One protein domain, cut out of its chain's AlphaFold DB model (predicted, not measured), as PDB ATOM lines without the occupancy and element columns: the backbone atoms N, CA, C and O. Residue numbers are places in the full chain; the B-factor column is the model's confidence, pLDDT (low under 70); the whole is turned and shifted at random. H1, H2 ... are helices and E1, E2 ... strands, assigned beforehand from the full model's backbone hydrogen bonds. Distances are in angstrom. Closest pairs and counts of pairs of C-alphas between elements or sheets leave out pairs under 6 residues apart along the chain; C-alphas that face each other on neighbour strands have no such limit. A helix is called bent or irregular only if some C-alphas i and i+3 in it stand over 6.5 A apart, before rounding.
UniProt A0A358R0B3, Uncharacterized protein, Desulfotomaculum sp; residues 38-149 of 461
ATOM      1  N   SER A  38     372.366 330.840 365.118       54.66
ATOM      2  CA  SER A  38     372.046 331.914 366.082       54.66
ATOM      3  C   SER A  38     371.132 331.414 367.212       54.66
ATOM      4  O   SER A  38     370.205 332.102 367.645       54.66
ATOM      5  N   ARG A  39     371.329 330.164 367.631       65.38
ATOM      6  CA  ARG A  39     370.540 329.513 368.663       65.38
ATOM      7  C   ARG A  39     371.117 329.876 370.019       65.38
ATOM      8  O   ARG A  39     372.326 329.990 370.206       65.38
ATOM      9  N   VAL A  40     370.214 330.021 370.973       84.88
ATOM     10  CA  VAL A  40     370.537 330.162 372.387       84.88
ATOM     11  C   VAL A  40     371.480 329.031 372.806       84.88
ATOM     12  O   VAL A  40     371.147 327.852 372.675       84.88
ATOM     13  N   CYS A  41     372.666 329.378 373.305       89.50
ATOM     14  CA  CYS A  41     373.692 328.397 373.638       89.50
ATOM     15  C   CYS A  41     373.515 327.894 375.073       89.50
ATOM     16  O   CYS A  41     373.904 328.558 376.030       89.50
ATOM     17  N   ARG A  42     372.925 326.704 375.228       91.88
ATOM     18  CA  ARG A  42     372.675 326.071 376.540       91.88
ATOM     19  C   ARG A  42     373.621 324.927 376.882       91.88
ATOM     20  O   ARG A  42     373.602 324.451 378.010       91.88
ATOM     21  N   HIS A  43     374.417 324.474 375.918       94.06
ATOM     22  CA  HIS A  43     375.345 323.359 376.087       94.06
ATOM     23  C   HIS A  43     376.731 323.767 375.607       94.06
ATOM     24  O   HIS A  43     376.931 324.000 374.413       94.06
ATOM     25  N   PHE A  44     377.667 323.858 376.545       95.88
ATOM     26  CA  PHE A  44     379.064 324.195 376.302       95.88
ATOM     27  C   PHE A  44     379.927 322.948 376.491       95.88
ATOM     28  O   PHE A  44     379.686 322.169 377.412       95.88
ATOM     29  N   VAL A  45     380.932 322.767 375.636       97.38
ATOM     30  CA  VAL A  45     381.922 321.689 375.772       97.38
ATOM     31  C   VAL A  45     383.315 322.288 375.874       97.38
ATOM     32  O   VAL A  45     383.702 323.059 375.000       97.38
ATOM     33  N   LEU A  46     384.077 321.927 376.905       97.56
ATOM     34  CA  LEU A  46     385.470 322.334 377.064       97.56
ATOM     35  C   LEU A  46     386.402 321.271 376.488       97.56
ATOM     36  O   LEU A  46     386.307 320.100 376.844       97.56
ATOM     37  N   TYR A  47     387.297 321.702 375.603       96.81
ATOM     38  CA  TYR A  47     388.196 320.865 374.808       96.81
ATOM     39  C   TYR A  47     389.616 321.463 374.812       96.81
ATOM     40  O   TYR A  47     389.735 322.690 374.857       96.81
ATOM     41  N   PRO A  48     390.705 320.676 374.728       96.38
ATOM     42  CA  PRO A  48     390.806 319.210 374.647       96.38
ATOM     43  C   PRO A  48     390.593 318.505 375.998       96.38
ATOM     44  O   PRO A  48     390.080 319.106 376.938       96.38
ATOM     45  N   ALA A  49     390.953 317.221 376.097       96.56
ATOM     46  CA  ALA A  49     390.904 316.476 377.352       96.56
ATOM     47  C   ALA A  49     391.845 317.075 378.413       96.56
ATOM     48  O   ALA A  49     393.035 317.265 378.157       96.56
ATOM     49  N   VAL A  50     391.314 317.336 379.606       96.94
ATOM     50  CA  VAL A  50     392.084 317.719 380.797       96.94
ATOM     51  C   VAL A  50     392.662 316.465 381.446       96.94
ATOM     52  O   VAL A  50     391.952 315.470 381.585       96.94
ATOM     53  N   ASN A  51     393.938 316.494 381.836       96.00
ATOM     54  CA  ASN A  51     394.644 315.303 382.327       96.00
ATOM     55  C   ASN A  51     395.173 315.416 383.761       96.00
ATOM     56  O   ASN A  51     395.591 314.404 384.327       96.00
ATOM     57  N   ASP A  52     395.120 316.600 384.358       96.88
ATOM     58  CA  ASP A  52     395.580 316.879 385.714       96.88
ATOM     59  C   ASP A  52     394.512 317.623 386.532       96.88
ATOM     60  O   ASP A  52     393.649 318.326 385.996       96.88
ATOM     61  N   ALA A  53     394.559 317.434 387.852       96.75
ATOM     62  CA  ALA A  53     393.568 317.981 388.775       96.75
ATOM     63  C   ALA A  53     393.664 319.508 388.924       96.75
ATOM     64  O   ALA A  53     392.648 320.150 389.168       96.75
ATOM     65  N   GLU A  54     394.853 320.095 388.759       96.69
ATOM     66  CA  GLU A  54     395.058 321.544 388.877       96.69
ATOM     67  C   GLU A  54     394.351 322.290 387.740       96.69
ATOM     68  O   GLU A  54     393.542 323.188 387.983       96.69
ATOM     69  N   THR A  55     394.582 321.860 386.499       97.56
ATOM     70  CA  THR A  55     393.913 322.401 385.312       97.56
ATOM     71  C   THR A  55     392.410 322.166 385.379       97.56
ATOM     72  O   THR A  55     391.628 323.057 385.038       97.56
ATOM     73  N   LEU A  56     391.981 320.990 385.854       98.00
ATOM     74  CA  LEU A  56     390.558 320.720 386.044       98.00
ATOM     75  C   LEU A  56     389.951 321.672 387.083       98.00
ATOM     76  O   LEU A  56     388.877 322.214 386.839       98.00
ATOM     77  N   GLY A  57     390.646 321.919 388.195       97.81
ATOM     78  CA  GLY A  57     390.228 322.857 389.235       97.81
ATOM     79  C   GLY A  57     390.084 324.287 388.716       97.81
ATOM     80  O   GLY A  57     389.058 324.922 388.965       97.81
ATOM     81  N   ASP A  58     391.052 324.772 387.931       98.06
ATOM     82  CA  ASP A  58     390.973 326.082 387.265       98.06
ATOM     83  C   ASP A  58     389.744 326.169 386.353       98.06
ATOM     84  O   ASP A  58     388.904 327.064 386.479       98.06
ATOM     85  N   ILE A  59     389.602 325.191 385.461       97.69
ATOM     86  CA  ILE A  59     388.513 325.145 384.492       97.69
ATOM     87  C   ILE A  59     387.146 325.114 385.183       97.69
ATOM     88  O   ILE A  59     386.277 325.922 384.846       97.69
ATOM     89  N   VAL A  60     386.954 324.210 386.148       97.62
ATOM     90  CA  VAL A  60     385.697 324.059 386.899       97.62
ATOM     91  C   VAL A  60     385.349 325.366 387.603       97.62
ATOM     92  O   VAL A  60     384.198 325.804 387.553       97.62
ATOM     93  N   ASN A  61     386.336 326.033 388.202       97.62
ATOM     94  CA  ASN A  61     386.127 327.306 388.877       97.62
ATOM     95  C   ASN A  61     385.718 328.423 387.910       97.62
ATOM     96  O   ASN A  61     384.738 329.130 388.159       97.62
ATOM     97  N   ARG A  62     386.413 328.549 386.770       97.31
ATOM     98  CA  ARG A  62     386.079 329.533 385.729       97.31
ATOM     99  C   ARG A  62     384.663 329.338 385.216       97.31
ATOM    100  O   ARG A  62     383.895 330.296 385.197       97.31
ATOM    101  N   VAL A  63     384.290 328.124 384.815       96.38
ATOM    102  CA  VAL A  63     382.940 327.889 384.278       96.38
ATOM    103  C   VAL A  63     381.865 328.050 385.352       96.38
ATOM    104  O   VAL A  63     380.796 328.562 385.044       96.38
ATOM    105  N   SER A  64     382.156 327.724 386.615       95.62
ATOM    106  CA  SER A  64     381.230 327.974 387.730       95.62
ATOM    107  C   SER A  64     380.977 329.468 387.953       95.62
ATOM    108  O   SER A  64     379.855 329.865 388.266       95.62
ATOM    109  N   TRP A  65     381.996 330.308 387.746       96.31
ATOM    110  CA  TRP A  65     381.855 331.764 387.775       96.31
ATOM    111  C   TRP A  65     381.141 332.317 386.535       96.31
ATOM    112  O   TRP A  65     380.212 333.103 386.676       96.31
ATOM    113  N   TYR A  66     381.555 331.941 385.322       96.44
ATOM    114  CA  TYR A  66     381.055 332.548 384.079       96.44
ATOM    115  C   TYR A  66     379.717 331.984 383.587       96.44
ATOM    116  O   TYR A  66     379.032 332.636 382.799       96.44
ATOM    117  N   LEU A  67     379.349 330.776 384.015       95.06
ATOM    118  CA  LEU A  67     378.136 330.065 383.611       95.06
ATOM    119  C   LEU A  67     377.372 329.511 384.834       95.06
ATOM    120  O   LEU A  67     377.100 328.310 384.896       95.06
ATOM    121  N   PRO A  68     377.011 330.354 385.823       92.38
ATOM    122  CA  PRO A  68     376.260 329.896 386.988       92.38
ATOM    123  C   PRO A  68     374.846 329.471 386.569       92.38
ATOM    124  O   PRO A  68     374.180 330.199 385.841       92.38
ATOM    125  N   SER A  69     374.308 328.352 387.056       82.62
ATOM    126  CA  SER A  69     372.862 328.133 386.882       82.62
ATOM    127  C   SER A  69     372.104 329.070 387.826       82.62
ATOM    128  O   SER A  69     372.324 329.048 389.038       82.62
ATOM    129  N   SER A  70     371.207 329.897 387.294       79.56
ATOM    130  CA  SER A  70     370.413 330.836 388.092       79.56
ATOM    131  C   SER A  70     368.960 330.867 387.630       79.56
ATOM    132  O   SER A  70     368.679 330.916 386.433       79.56
ATOM    133  N   GLY A  71     368.027 330.826 388.585       77.00
ATOM    134  CA  GLY A  71     366.590 330.812 388.309       77.00
ATOM    135  C   GLY A  71     366.182 329.667 387.375       77.00
ATOM    136  O   GLY A  71     366.458 328.499 387.643       77.00
ATOM    137  N   SER A  72     365.526 330.012 386.266       74.19
ATOM    138  CA  SER A  72     365.109 329.080 385.207       74.19
ATOM    139  C   SER A  72     366.217 328.757 384.194       74.19
ATOM    140  O   SER A  72     366.036 327.886 383.338       74.19
ATOM    141  N   LEU A  73     367.363 329.438 384.276       86.88
ATOM    142  CA  LEU A  73     368.453 329.329 383.322       86.88
ATOM    143  C   LEU A  73     369.266 328.050 383.559       86.88
ATOM    144  O   LEU A  73     370.138 328.001 384.425       86.88
ATOM    145  N   LYS A  74     368.990 327.007 382.769       88.62
ATOM    146  CA  LYS A  74     369.748 325.748 382.804       88.62
ATOM    147  C   LYS A  74     370.827 325.752 381.728       88.62
ATOM    148  O   LYS A  74     370.520 325.779 380.535       88.62
ATOM    149  N   ILE A  75     372.084 325.731 382.159       93.44
ATOM    150  CA  ILE A  75     373.257 325.656 381.290       93.44
ATOM    151  C   ILE A  75     374.000 324.370 381.625       93.44
ATOM    152  O   ILE A  75     374.392 324.169 382.769       93.44
ATOM    153  N   ARG A  76     374.201 323.522 380.618       94.00
ATOM    154  CA  ARG A  76     374.998 322.303 380.718       94.00
ATOM    155  C   ARG A  76     376.419 322.569 380.242       94.00
ATOM    156  O   ARG A  76     376.617 323.142 379.166       94.00
ATOM    157  N   ILE A  77     377.392 322.089 381.002       96.12
ATOM    158  CA  ILE A  77     378.815 322.198 380.699       96.12
ATOM    159  C   ILE A  77     379.416 320.797 380.734       96.12
ATOM    160  O   ILE A  77     379.431 320.153 381.777       96.12
ATOM    161  N   ASP A  78     379.935 320.329 379.606       96.88
ATOM    162  CA  ASP A  78     380.708 319.091 379.560       96.88
ATOM    163  C   ASP A  78     382.201 319.442 379.461       96.88
ATOM    164  O   ASP A  78     382.612 320.189 378.575       96.88
ATOM    165  N   ILE A  79     383.026 318.911 380.355       97.25
ATOM    166  CA  ILE A  79     384.485 319.049 380.312       97.25
ATOM    167  C   ILE A  79     385.055 317.724 379.829       97.25
ATOM    168  O   ILE A  79     384.837 316.688 380.462       97.25
ATOM    169  N   VAL A  80     385.784 317.745 378.713       97.00
ATOM    170  CA  VAL A  80     386.509 316.556 378.260       97.00
ATOM    171  C   VAL A  80     387.636 316.288 379.243       97.00
ATOM    172  O   VAL A  80     388.463 317.162 379.495       97.00
ATOM    173  N   ALA A  81     387.671 315.087 379.802       96.75
ATOM    174  CA  ALA A  81     388.626 314.706 380.825       96.75
ATOM    175  C   ALA A  81     389.206 313.321 380.535       96.75
ATOM    176  O   ALA A  81     388.500 312.416 380.083       96.75
ATOM    177  N   GLY A  82     390.497 313.160 380.827       95.94
ATOM    178  CA  GLY A  82     391.163 311.867 380.784       95.94
ATOM    179  C   GLY A  82     390.511 310.882 381.756       95.94
ATOM    180  O   GLY A  82     389.917 311.271 382.767       95.94
ATOM    181  N   ARG A  83     390.623 309.582 381.462       94.06
ATOM    182  CA  ARG A  83     389.959 308.504 382.224       94.06
ATOM    183  C   ARG A  83     390.210 308.578 383.731       94.06
ATOM    184  O   ARG A  83     389.305 308.295 384.506       94.06
ATOM    185  N   GLN A  84     391.412 308.989 384.125       94.94
ATOM    186  CA  GLN A  84     391.837 309.148 385.513       94.94
ATOM    187  C   GLN A  84     391.048 310.217 386.284       94.94
ATOM    188  O   GLN A  84     391.005 310.165 387.507       94.94
ATOM    189  N   LEU A  85     390.410 311.164 385.590       96.25
ATOM    190  CA  LEU A  85     389.656 312.251 386.209       96.25
ATOM    191  C   LEU A  85     388.140 312.026 386.208       96.25
ATOM    192  O   LEU A  85     387.456 312.727 386.944       96.25
ATOM    193  N   LEU A  86     387.589 311.071 385.447       94.12
ATOM    194  CA  LEU A  86     386.131 310.925 385.252       94.12
ATOM    195  C   LEU A  86     385.320 310.708 386.545       94.12
ATOM    196  O   LEU A  86     384.128 310.996 386.559       94.12
ATOM    197  N   GLY A  87     385.951 310.219 387.616       93.00
ATOM    198  CA  GLY A  87     385.333 310.035 388.936       93.00
ATOM    199  C   GLY A  87     385.591 311.166 389.938       93.00
ATOM    200  O   GLY A  87     385.276 311.003 391.112       93.00
ATOM    201  N   THR A  88     386.202 312.277 389.517       95.38
ATOM    202  CA  THR A  88     386.560 313.383 390.421       95.38
ATOM    203  C   THR A  88     385.309 314.055 390.984       95.38
ATOM    204  O   THR A  88     384.417 314.440 390.225       95.38
ATOM    205  N   ASP A  89     385.268 314.272 392.302       94.38
ATOM    206  CA  ASP A  89     384.250 315.124 392.918       94.38
ATOM    207  C   ASP A  89     384.525 316.599 392.591       94.38
ATOM    208  O   ASP A  89     385.402 317.255 393.156       94.38
ATOM    209  N   LEU A  90     383.748 317.130 391.649       94.50
ATOM    210  CA  LEU A  90     383.856 318.516 391.199       94.50
ATOM    211  C   LEU A  90     383.426 319.537 392.257       94.50
ATOM    212  O   LEU A  90     383.731 320.719 392.109       94.50
ATOM    213  N   LYS A  91     382.706 319.127 393.309       90.12
ATOM    214  CA  LYS A  91     382.292 320.053 394.373       90.12
ATOM    215  C   LYS A  91     383.426 320.355 395.342       90.12
ATOM    216  O   LYS A  91     383.447 321.445 395.904       90.12
ATOM    217  N   SER A  92     384.354 319.416 395.522       89.94
ATOM    218  CA  SER A  92     385.500 319.554 396.424       89.94
ATOM    219  C   SER A  92     386.800 319.923 395.710       89.94
ATOM    220  O   SER A  92     387.826 320.087 396.368       89.94
ATOM    221  N   ILE A  93     386.798 320.014 394.375       94.88
ATOM    222  CA  ILE A  93     388.001 320.377 393.627       94.88
ATOM    223  C   ILE A  93     388.417 321.812 393.964       94.88
ATOM    224  O   ILE A  93     387.591 322.731 393.998       94.88
ATOM    225  N   LEU A  94     389.707 321.994 394.242       95.44
ATOM    226  CA  LEU A  94     390.246 323.286 394.637       95.44
ATOM    227  C   LEU A  94     390.655 324.095 393.400       95.44
ATOM    228  O   LEU A  94     391.339 323.561 392.524       95.44
ATOM    229  N   PRO A  95     390.271 325.379 393.318       96.69
ATOM    230  CA  PRO A  95     390.792 326.274 392.298       96.69
ATOM    231  C   PRO A  95     392.248 326.668 392.597       96.69
ATOM    232  O   PRO A  95     392.720 326.515 393.729       96.69
ATOM    233  N   PRO A  96     392.956 327.270 391.627       97.25
ATOM    234  CA  PRO A  96     394.244 327.900 391.882       97.25
ATOM    235  C   PRO A  96     394.152 328.955 392.992       97.25
ATOM    236  O   PRO A  96     393.204 329.740 393.034       97.25
ATOM    237  N   ALA A  97     395.188 329.062 393.830       97.19
ATOM    238  CA  ALA A  97     395.231 330.003 394.961       97.19
ATOM    239  C   ALA A  97     395.102 331.490 394.564       97.19
ATOM    240  O   ALA A  97     394.847 332.343 395.408       97.19
ATOM    241  N   SER A  98     395.285 331.824 393.283       97.19
ATOM    242  CA  SER A  98     395.063 333.172 392.747       97.19
ATOM    243  C   SER A  98     393.592 333.496 392.470       97.19
ATOM    244  O   SER A  98     393.291 334.591 391.989       97.19
ATOM    245  N   GLN A  99     392.675 332.565 392.721       98.06
ATOM    246  CA  GLN A  99     391.257 332.710 392.415       98.06
ATOM    247  C   GLN A  99     390.389 332.563 393.655       98.06
ATOM    248  O   GLN A  99     390.704 331.829 394.587       98.06
ATOM    249  N   HIS A 100     389.262 333.266 393.638       97.38
ATOM    250  CA  HIS A 100     388.178 333.018 394.569       97.38
ATOM    251  C   HIS A 100     387.481 331.701 394.207       97.38
ATOM    252  O   HIS A 100     387.379 331.343 393.030       97.38
ATOM    253  N   CYS A 101     387.009 330.983 395.223       96.00
ATOM    254  CA  CYS A 101     386.415 329.665 395.064       96.00
ATOM    255  C   CYS A 101     384.928 329.756 394.716       96.00
ATOM    256  O   CYS A 101     384.110 330.171 395.530       96.00
ATOM    257  N   TYR A 102     384.593 329.334 393.501       94.25
ATOM    258  CA  TYR A 102     383.238 329.197 392.967       94.25
ATOM    259  C   TYR A 102     382.845 327.728 392.747       94.25
ATOM    260  O   TYR A 102     381.733 327.451 392.288       94.25
ATOM    261  N   THR A 103     383.739 326.785 393.063       88.06
ATOM    262  CA  THR A 103     383.439 325.349 393.033       88.06
ATOM    263  C   THR A 103     382.373 325.006 394.081       88.06
ATOM    264  O   THR A 103     382.168 325.732 395.055       88.06
ATOM    265  N   GLY A 104     381.578 323.965 393.816       77.50
ATOM    266  CA  GLY A 104     380.381 323.660 394.613       77.50
ATOM    267  C   GLY A 104     379.174 324.576 394.345       77.50
ATOM    268  O   GLY A 104     378.125 324.402 394.966       77.50
ATOM    269  N   GLY A 105     379.300 325.523 393.408       72.44
ATOM    270  CA  GLY A 105     378.220 326.398 392.960       72.44
ATOM    271  C   GLY A 105     377.126 325.693 392.144       72.44
ATOM    272  O   GLY A 105     377.049 324.471 392.040       72.44
ATOM    273  N   LYS A 106     376.246 326.493 391.532       74.00
ATOM    274  CA  LYS A 106     375.024 326.016 390.857       74.00
ATOM    275  C   LYS A 106     375.236 325.452 389.440       74.00
ATOM    276  O   LYS A 106     374.255 325.113 388.788       74.00
ATOM    277  N   ALA A 107     376.454 325.399 388.907       84.50
ATOM    278  CA  ALA A 107     376.694 324.990 387.517       84.50
ATOM    279  C   ALA A 107     376.441 323.477 387.285       84.50
ATOM    280  O   ALA A 107     376.883 322.651 388.080       84.50
ATOM    281  N   ASP A 108     375.752 323.100 386.193       92.38
ATOM    282  CA  ASP A 108     375.601 321.690 385.760       92.38
ATOM    283  C   ASP A 108     376.834 321.284 384.942       92.38
ATOM    284  O   ASP A 108     376.864 321.429 383.716       92.38
ATOM    285  N   ILE A 109     377.874 320.844 385.654       95.19
ATOM    286  CA  ILE A 109     379.163 320.437 385.086       95.19
ATOM    287  C   ILE A 109     379.264 318.912 385.079       95.19
ATOM    288  O   ILE A 109     379.015 318.257 386.091       95.19
ATOM    289  N   ARG A 110     379.683 318.345 383.946       95.12
ATOM    290  CA  ARG A 110     379.899 316.906 383.770       95.12
ATOM    291  C   ARG A 110     381.269 316.640 383.180       95.12
ATOM    292  O   ARG A 110     381.689 317.322 382.249       95.12
ATOM    293  N   LEU A 111     381.935 315.609 383.680       96.06
ATOM    294  CA  LEU A 111     383.129 315.079 383.039       96.06
ATOM    295  C   LEU A 111     382.718 314.075 381.970       96.06
ATOM    296  O   LEU A 111     381.924 313.169 382.226       96.06
ATOM    297  N   VAL A 112     383.245 314.249 380.764       95.25
ATOM    298  CA  VAL A 112     383.012 313.345 379.637       95.25
ATOM    299  C   VAL A 112     384.346 312.808 379.132       95.25
ATOM    300  O   VAL A 112     385.352 313.511 379.158       95.25
ATOM    301  N   GLY A 113     384.365 311.552 378.689       90.44
ATOM    302  CA  GLY A 113     385.575 310.944 378.132       90.44
ATOM    303  C   GLY A 113     385.951 311.498 376.752       90.44
ATOM    304  O   GLY A 113     385.308 312.399 376.215       90.44
ATOM    305  N   ASP A 114     386.952 310.874 376.131       76.12
ATOM    306  CA  ASP A 114     387.680 311.360 374.941       76.12
ATOM    307  C   ASP A 114     386.852 311.545 373.648       76.12
ATOM    308  O   ASP A 114     387.380 311.975 372.622       76.12
ATOM    309  N   ARG A 115     385.550 311.230 373.658       76.38
ATOM    310  CA  ARG A 115     384.619 311.451 372.537       76.38
ATOM    311  C   ARG A 115     383.555 312.493 372.917       76.38
ATOM    312  O   ARG A 115     382.420 312.114 373.203       76.38
ATOM    313  N   PRO A 116     383.883 313.799 372.889       72.31
ATOM    314  CA  PRO A 116     383.007 314.866 373.387       72.31
ATOM    315  C   PRO A 116     381.671 315.048 372.663       72.31
ATOM    316  O   PRO A 116     380.776 315.701 373.187       72.31
ATOM    317  N   GLY A 117     381.543 314.569 371.421       82.38
ATOM    318  CA  GLY A 117     380.368 314.861 370.599       82.38
ATOM    319  C   GLY A 117     380.193 316.359 370.309       82.38
ATOM    320  O   GLY A 117     379.082 316.877 370.432       82.38
ATOM    321  N   LEU A 118     381.266 317.049 369.889       90.44
ATOM    322  CA  LEU A 118     381.288 318.500 369.613       90.44
ATOM    323  C   LEU A 118     380.170 318.966 368.660       90.44
ATOM    324  O   LEU A 118     379.666 320.084 368.774       90.44
ATOM    325  N   GLY A 119     379.701 318.095 367.763       87.62
ATOM    326  CA  GLY A 119     378.569 318.378 366.881       87.62
ATOM    327  C   GLY A 119     377.260 318.709 367.608       87.62
ATOM    328  O   GLY A 119     376.495 319.519 367.095       87.62
ATOM    329  N   ARG A 120     377.022 318.162 368.809       88.62
ATOM    330  CA  ARG A 120     375.745 318.295 369.540       88.62
ATOM    331  C   ARG A 120     375.672 319.504 370.477       88.62
ATOM    332  O   ARG A 120     374.579 319.855 370.907       88.62
ATOM    333  N   CYS A 121     376.806 320.126 370.793       92.31
ATOM    334  CA  CYS A 121     376.847 321.286 371.683       92.31
ATOM    335  C   CYS A 121     376.535 322.598 370.953       92.31
ATOM    336  O   CYS A 121     376.642 322.676 369.727       92.31
ATOM    337  N   GLY A 122     376.177 323.636 371.711       91.31
ATOM    338  CA  GLY A 122     375.992 324.993 371.187       91.31
ATOM    339  C   GLY A 122     377.303 325.774 371.052       91.31
ATOM    340  O   GLY A 122     377.403 326.663 370.211       91.31
ATOM    341  N   ALA A 123     378.324 325.442 371.848       94.12
ATOM    342  CA  ALA A 123     379.645 326.054 371.745       94.12
ATOM    343  C   ALA A 123     380.757 325.124 372.236       94.12
ATOM    344  O   ALA A 123     380.600 324.422 373.238       94.12
ATOM    345  N   VAL A 124     381.902 325.192 371.558       96.25
ATOM    346  CA  VAL A 124     383.148 324.536 371.969       96.25
ATOM    347  C   VAL A 124     384.081 325.592 372.554       96.25
ATOM    348  O   VAL A 124     384.300 326.631 371.941       96.25
ATOM    349  N   LEU A 125     384.631 325.337 373.733       97.50
ATOM    350  CA  LEU A 125     385.544 326.224 374.440       97.50
ATOM    351  C   LEU A 125     386.926 325.568 374.481       97.50
ATOM    352  O   LEU A 125     387.127 324.557 375.149       97.50
ATOM    353  N   ILE A 126     387.869 326.129 373.731       97.69
ATOM    354  CA  ILE A 126     389.225 325.607 373.575       97.69
ATOM    355  C   ILE A 126     390.096 326.187 374.689       97.69
ATOM    356  O   ILE A 126     390.579 327.315 374.572       97.69
ATOM    357  N   TRP A 127     390.273 325.444 375.782       96.94
ATOM    358  CA  TRP A 127     391.050 325.905 376.943       96.94
ATOM    359  C   TRP A 127     392.564 325.812 376.726       96.94
ATOM    360  O   TRP A 127     393.321 326.499 377.403       96.94
ATOM    361  N   ASN A 128     393.006 325.019 375.746       96.31
ATOM    362  CA  ASN A 128     394.394 324.955 375.297       96.31
ATOM    363  C   ASN A 128     394.473 325.359 373.822       96.31
ATOM    364  O   ASN A 128     394.076 324.598 372.939       96.31
ATOM    365  N   GLY A 129     395.007 326.546 373.541       94.25
ATOM    366  CA  GLY A 129     395.019 327.142 372.208       94.25
ATOM    367  C   GLY A 129     395.786 326.330 371.163       94.25
ATOM    368  O   GLY A 129     395.530 326.485 369.971       94.25
ATOM    369  N   LYS A 130     396.674 325.414 371.578       94.56
ATOM    370  CA  LYS A 130     397.375 324.496 370.661       94.56
ATOM    371  C   LYS A 130     396.418 323.541 369.942       94.56
ATOM    372  O   LYS A 130     396.692 323.160 368.813       94.56
ATOM    373  N   SER A 131     395.283 323.233 370.565       95.19
ATOM    374  CA  SER A 131     394.233 322.370 370.019       95.19
ATOM    375  C   SER A 131     393.247 323.095 369.100       95.19
ATOM    376  O   SER A 131     392.297 322.497 368.600       95.19
ATOM    377  N   ALA A 132     393.443 324.392 368.839       93.56
ATOM    378  CA  ALA A 132     392.533 325.164 367.992       93.56
ATOM    379  C   ALA A 132     392.482 324.677 366.530       93.56
ATOM    380  O   ALA A 132     391.516 324.968 365.826       93.56
ATOM    381  N   LEU A 133     393.505 323.940 366.084       92.75
ATOM    382  CA  LEU A 133     393.612 323.369 364.738       92.75
ATOM    383  C   LEU A 133     393.407 321.846 364.711       92.75
ATOM    384  O   LEU A 133     393.650 321.220 363.680       92.75
ATOM    385  N   ASP A 134     392.951 321.242 365.809       94.56
ATOM    386  CA  ASP A 134     392.598 319.823 365.814       94.56
ATOM    387  C   ASP A 134     391.466 319.576 364.803       94.56
ATOM    388  O   ASP A 134     390.529 320.373 364.694       94.56
ATOM    389  N   LEU A 135     391.522 318.466 364.056       92.19
ATOM    390  CA  LEU A 135     390.546 318.170 362.992       92.19
ATOM    391  C   LEU A 135     389.094 318.201 363.498       92.19
ATOM    392  O   LEU A 135     388.202 318.695 362.806       92.19
ATOM    393  N   GLU A 136     388.864 317.717 364.719       90.81
ATOM    394  CA  GLU A 136     387.557 317.754 365.383       90.81
ATOM    395  C   GLU A 136     387.088 319.188 365.676       90.81
ATOM    396  O   GLU A 136     385.907 319.497 365.517       90.81
ATOM    397  N   VAL A 137     388.002 320.094 366.034       93.88
ATOM    398  CA  VAL A 137     387.694 321.515 366.242       93.88
ATOM    399  C   VAL A 137     387.427 322.211 364.915       93.88
ATOM    400  O   VAL A 137     386.446 322.944 364.808       93.88
ATOM    401  N   ILE A 138     388.244 321.960 363.886       93.44
ATOM    402  CA  ILE A 138     388.095 322.580 362.560       93.44
ATOM    403  C   ILE A 138     386.708 322.284 361.970       93.44
ATOM    404  O   ILE A 138     386.049 323.191 361.460       93.44
ATOM    405  N   ARG A 139     386.206 321.048 362.121       92.19
ATOM    406  CA  ARG A 139     384.843 320.647 361.709       92.19
ATOM    407  C   ARG A 139     383.731 321.471 362.374       92.19
ATOM    408  O   ARG A 139     382.629 321.569 361.836       92.19
ATOM    409  N   HIS A 140     384.012 322.079 363.523       93.19
ATOM    410  CA  HIS A 140     383.066 322.855 364.325       93.19
ATOM    411  C   HIS A 140     383.539 324.291 364.595       93.19
ATOM    412  O   HIS A 140     383.037 324.952 365.506       93.19
ATOM    413  N   ILE A 141     384.468 324.810 363.784       93.12
ATOM    414  CA  ILE A 141     385.138 326.092 364.044       93.12
ATOM    415  C   ILE A 141     384.163 327.277 364.145       93.12
ATOM    416  O   ILE A 141     384.382 328.189 364.937       93.12
ATOM    417  N   HIS A 142     383.028 327.233 363.431       90.62
ATOM    418  CA  HIS A 142     381.971 328.258 363.464       90.62
ATOM    419  C   HIS A 142     381.409 328.524 364.876       90.62
ATOM    420  O   HIS A 142     380.956 329.638 365.167       90.62
ATOM    421  N   LYS A 143     381.480 327.527 365.767       92.12
ATOM    422  CA  LYS A 143     381.001 327.591 367.155       92.12
ATOM    423  C   LYS A 143     382.089 327.338 368.203       92.12
ATOM    424  O   LYS A 143     381.766 327.197 369.381       92.12
ATOM    425  N   ALA A 144     383.358 327.310 367.798       94.50
ATOM    426  CA  ALA A 144     384.488 327.104 368.694       94.50
ATOM    427  C   ALA A 144     385.148 328.439 369.081       94.50
ATOM    428  O   ALA A 144     385.354 329.308 368.237       94.50
ATOM    429  N   ASP A 145     385.424 328.655 370.363       94.62
ATOM    430  CA  ASP A 145     386.058 329.859 370.902       94.62
ATOM    431  C   ASP A 145     387.294 329.497 371.719       94.62
ATOM    432  O   ASP A 145     387.275 328.525 372.469       94.62
ATOM    433  N   ILE A 146     388.356 330.297 371.611       95.25
ATOM    434  CA  ILE A 146     389.577 330.095 372.394       95.25
ATOM    435  C   ILE A 146     389.414 330.765 373.758       95.25
ATOM    436  O   ILE A 146     389.169 331.968 373.848       95.25
ATOM    437  N   VAL A 147     389.588 329.975 374.815       96.56
ATOM    438  CA  VAL A 147     389.534 330.398 376.220       96.56
ATOM    439  C   VAL A 147     390.814 330.029 376.977       96.56
ATOM    440  O   VAL A 147     390.798 329.793 378.182       96.56
ATOM    441  N   ASP A 148     391.931 329.976 376.252       96.69
ATOM    442  CA  ASP A 148     393.264 329.737 376.800       96.69
ATOM    443  C   ASP A 148     393.794 330.997 377.515       96.69
ATOM    444  O   ASP A 148     393.999 332.026 376.856       96.69
ATOM    445  N   PRO A 149     394.060 330.945 378.836       94.88
ATOM    446  CA  PRO A 149     394.530 332.098 379.607       94.88
ATOM    447  C   PRO A 149     395.938 332.566 379.202       94.88
ATOM    448  O   PRO A 149     396.328 333.694 379.514       94.88
TER     449      PRO A 149
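What this domain is: This is residues 38 to 149 of the 461 residues of an uncharacterized protein of Desulfotomaculum sp (UniProt A0A358R0B3). A twisted sheet of five parallel strands stands between H1, over E3 and E2 on one face, and the short H2, over E4 on the opposite face; H3 only grazes it. Residues 94 to 101 pass over H1 on its side away from the sheet. The 112 printed residues hold three named helices and five named strands, in the order E1 H1 E2 E3 E4 H2 H3 E5; the sheet's order is E3 E2 E1 E4 E5. The class is mixed, with 49 residues, under half, in named elements; the whole is compact, radius of gyration of the C-alphas 13.3 A, spanning 35 by 33 by 25 A.

Where its parts are: Find C-alpha 43 at (375.345, 323.359, 376.087); E1 runs to residue 50, 18.3 A, and bends by 63 degrees at residue 47. Next come H1, residues 53 to 66, 19.8 A, and E2, residues 76 to 81, 15.6 A. Go on to E3, residues 108 to 112, E4, 123 to 126, H2, 129 to 133, and H3, 135 to 138. E5, residues 144 to 146, ends at (389.577, 330.095, 372.394).

How they stand to each other: Look for N 46 and O 78, 2.8 A, between E1 and E2; N 79 and O 110, 2.8 A, between E2 and E3; N 47 and O 125, 2.9 A, between E1 and E4; and N 145 and O 124, 2.8 A, between E4 and E5. E1, H1, E2 and E4, H2 H3, E5 are strand-helix-strand units, parallel neighbour strands joined through helices, with right-handed crossovers. H1 has a height over the sheet of 9.8 A and runs along the strands, at 14 degrees to E2 on the local plane; the closest C-alphas of H1 and E2, Val 63 and Ile 77, are 7.9 A apart. H2 is irregular, C-alphas 130 and 133 being 7.1 A apart, and lies only just over E4, with 3 of its C-alphas. In H1 every O i to N i+4 pair is within hydrogen-bond range; H2 has 0 of 1, beside 1 of 2 O i to N i+3 pairs, and H3 is too short for an O i to N i+4 pair.

The domain as a whole: The two C-alphas farthest apart, Ser 38 and Ala 97, are 37.1 A apart. The printed part has no cut; the link from E2 to E3, 26 residues, is long. Residues 38 to 39 have pLDDT under 70.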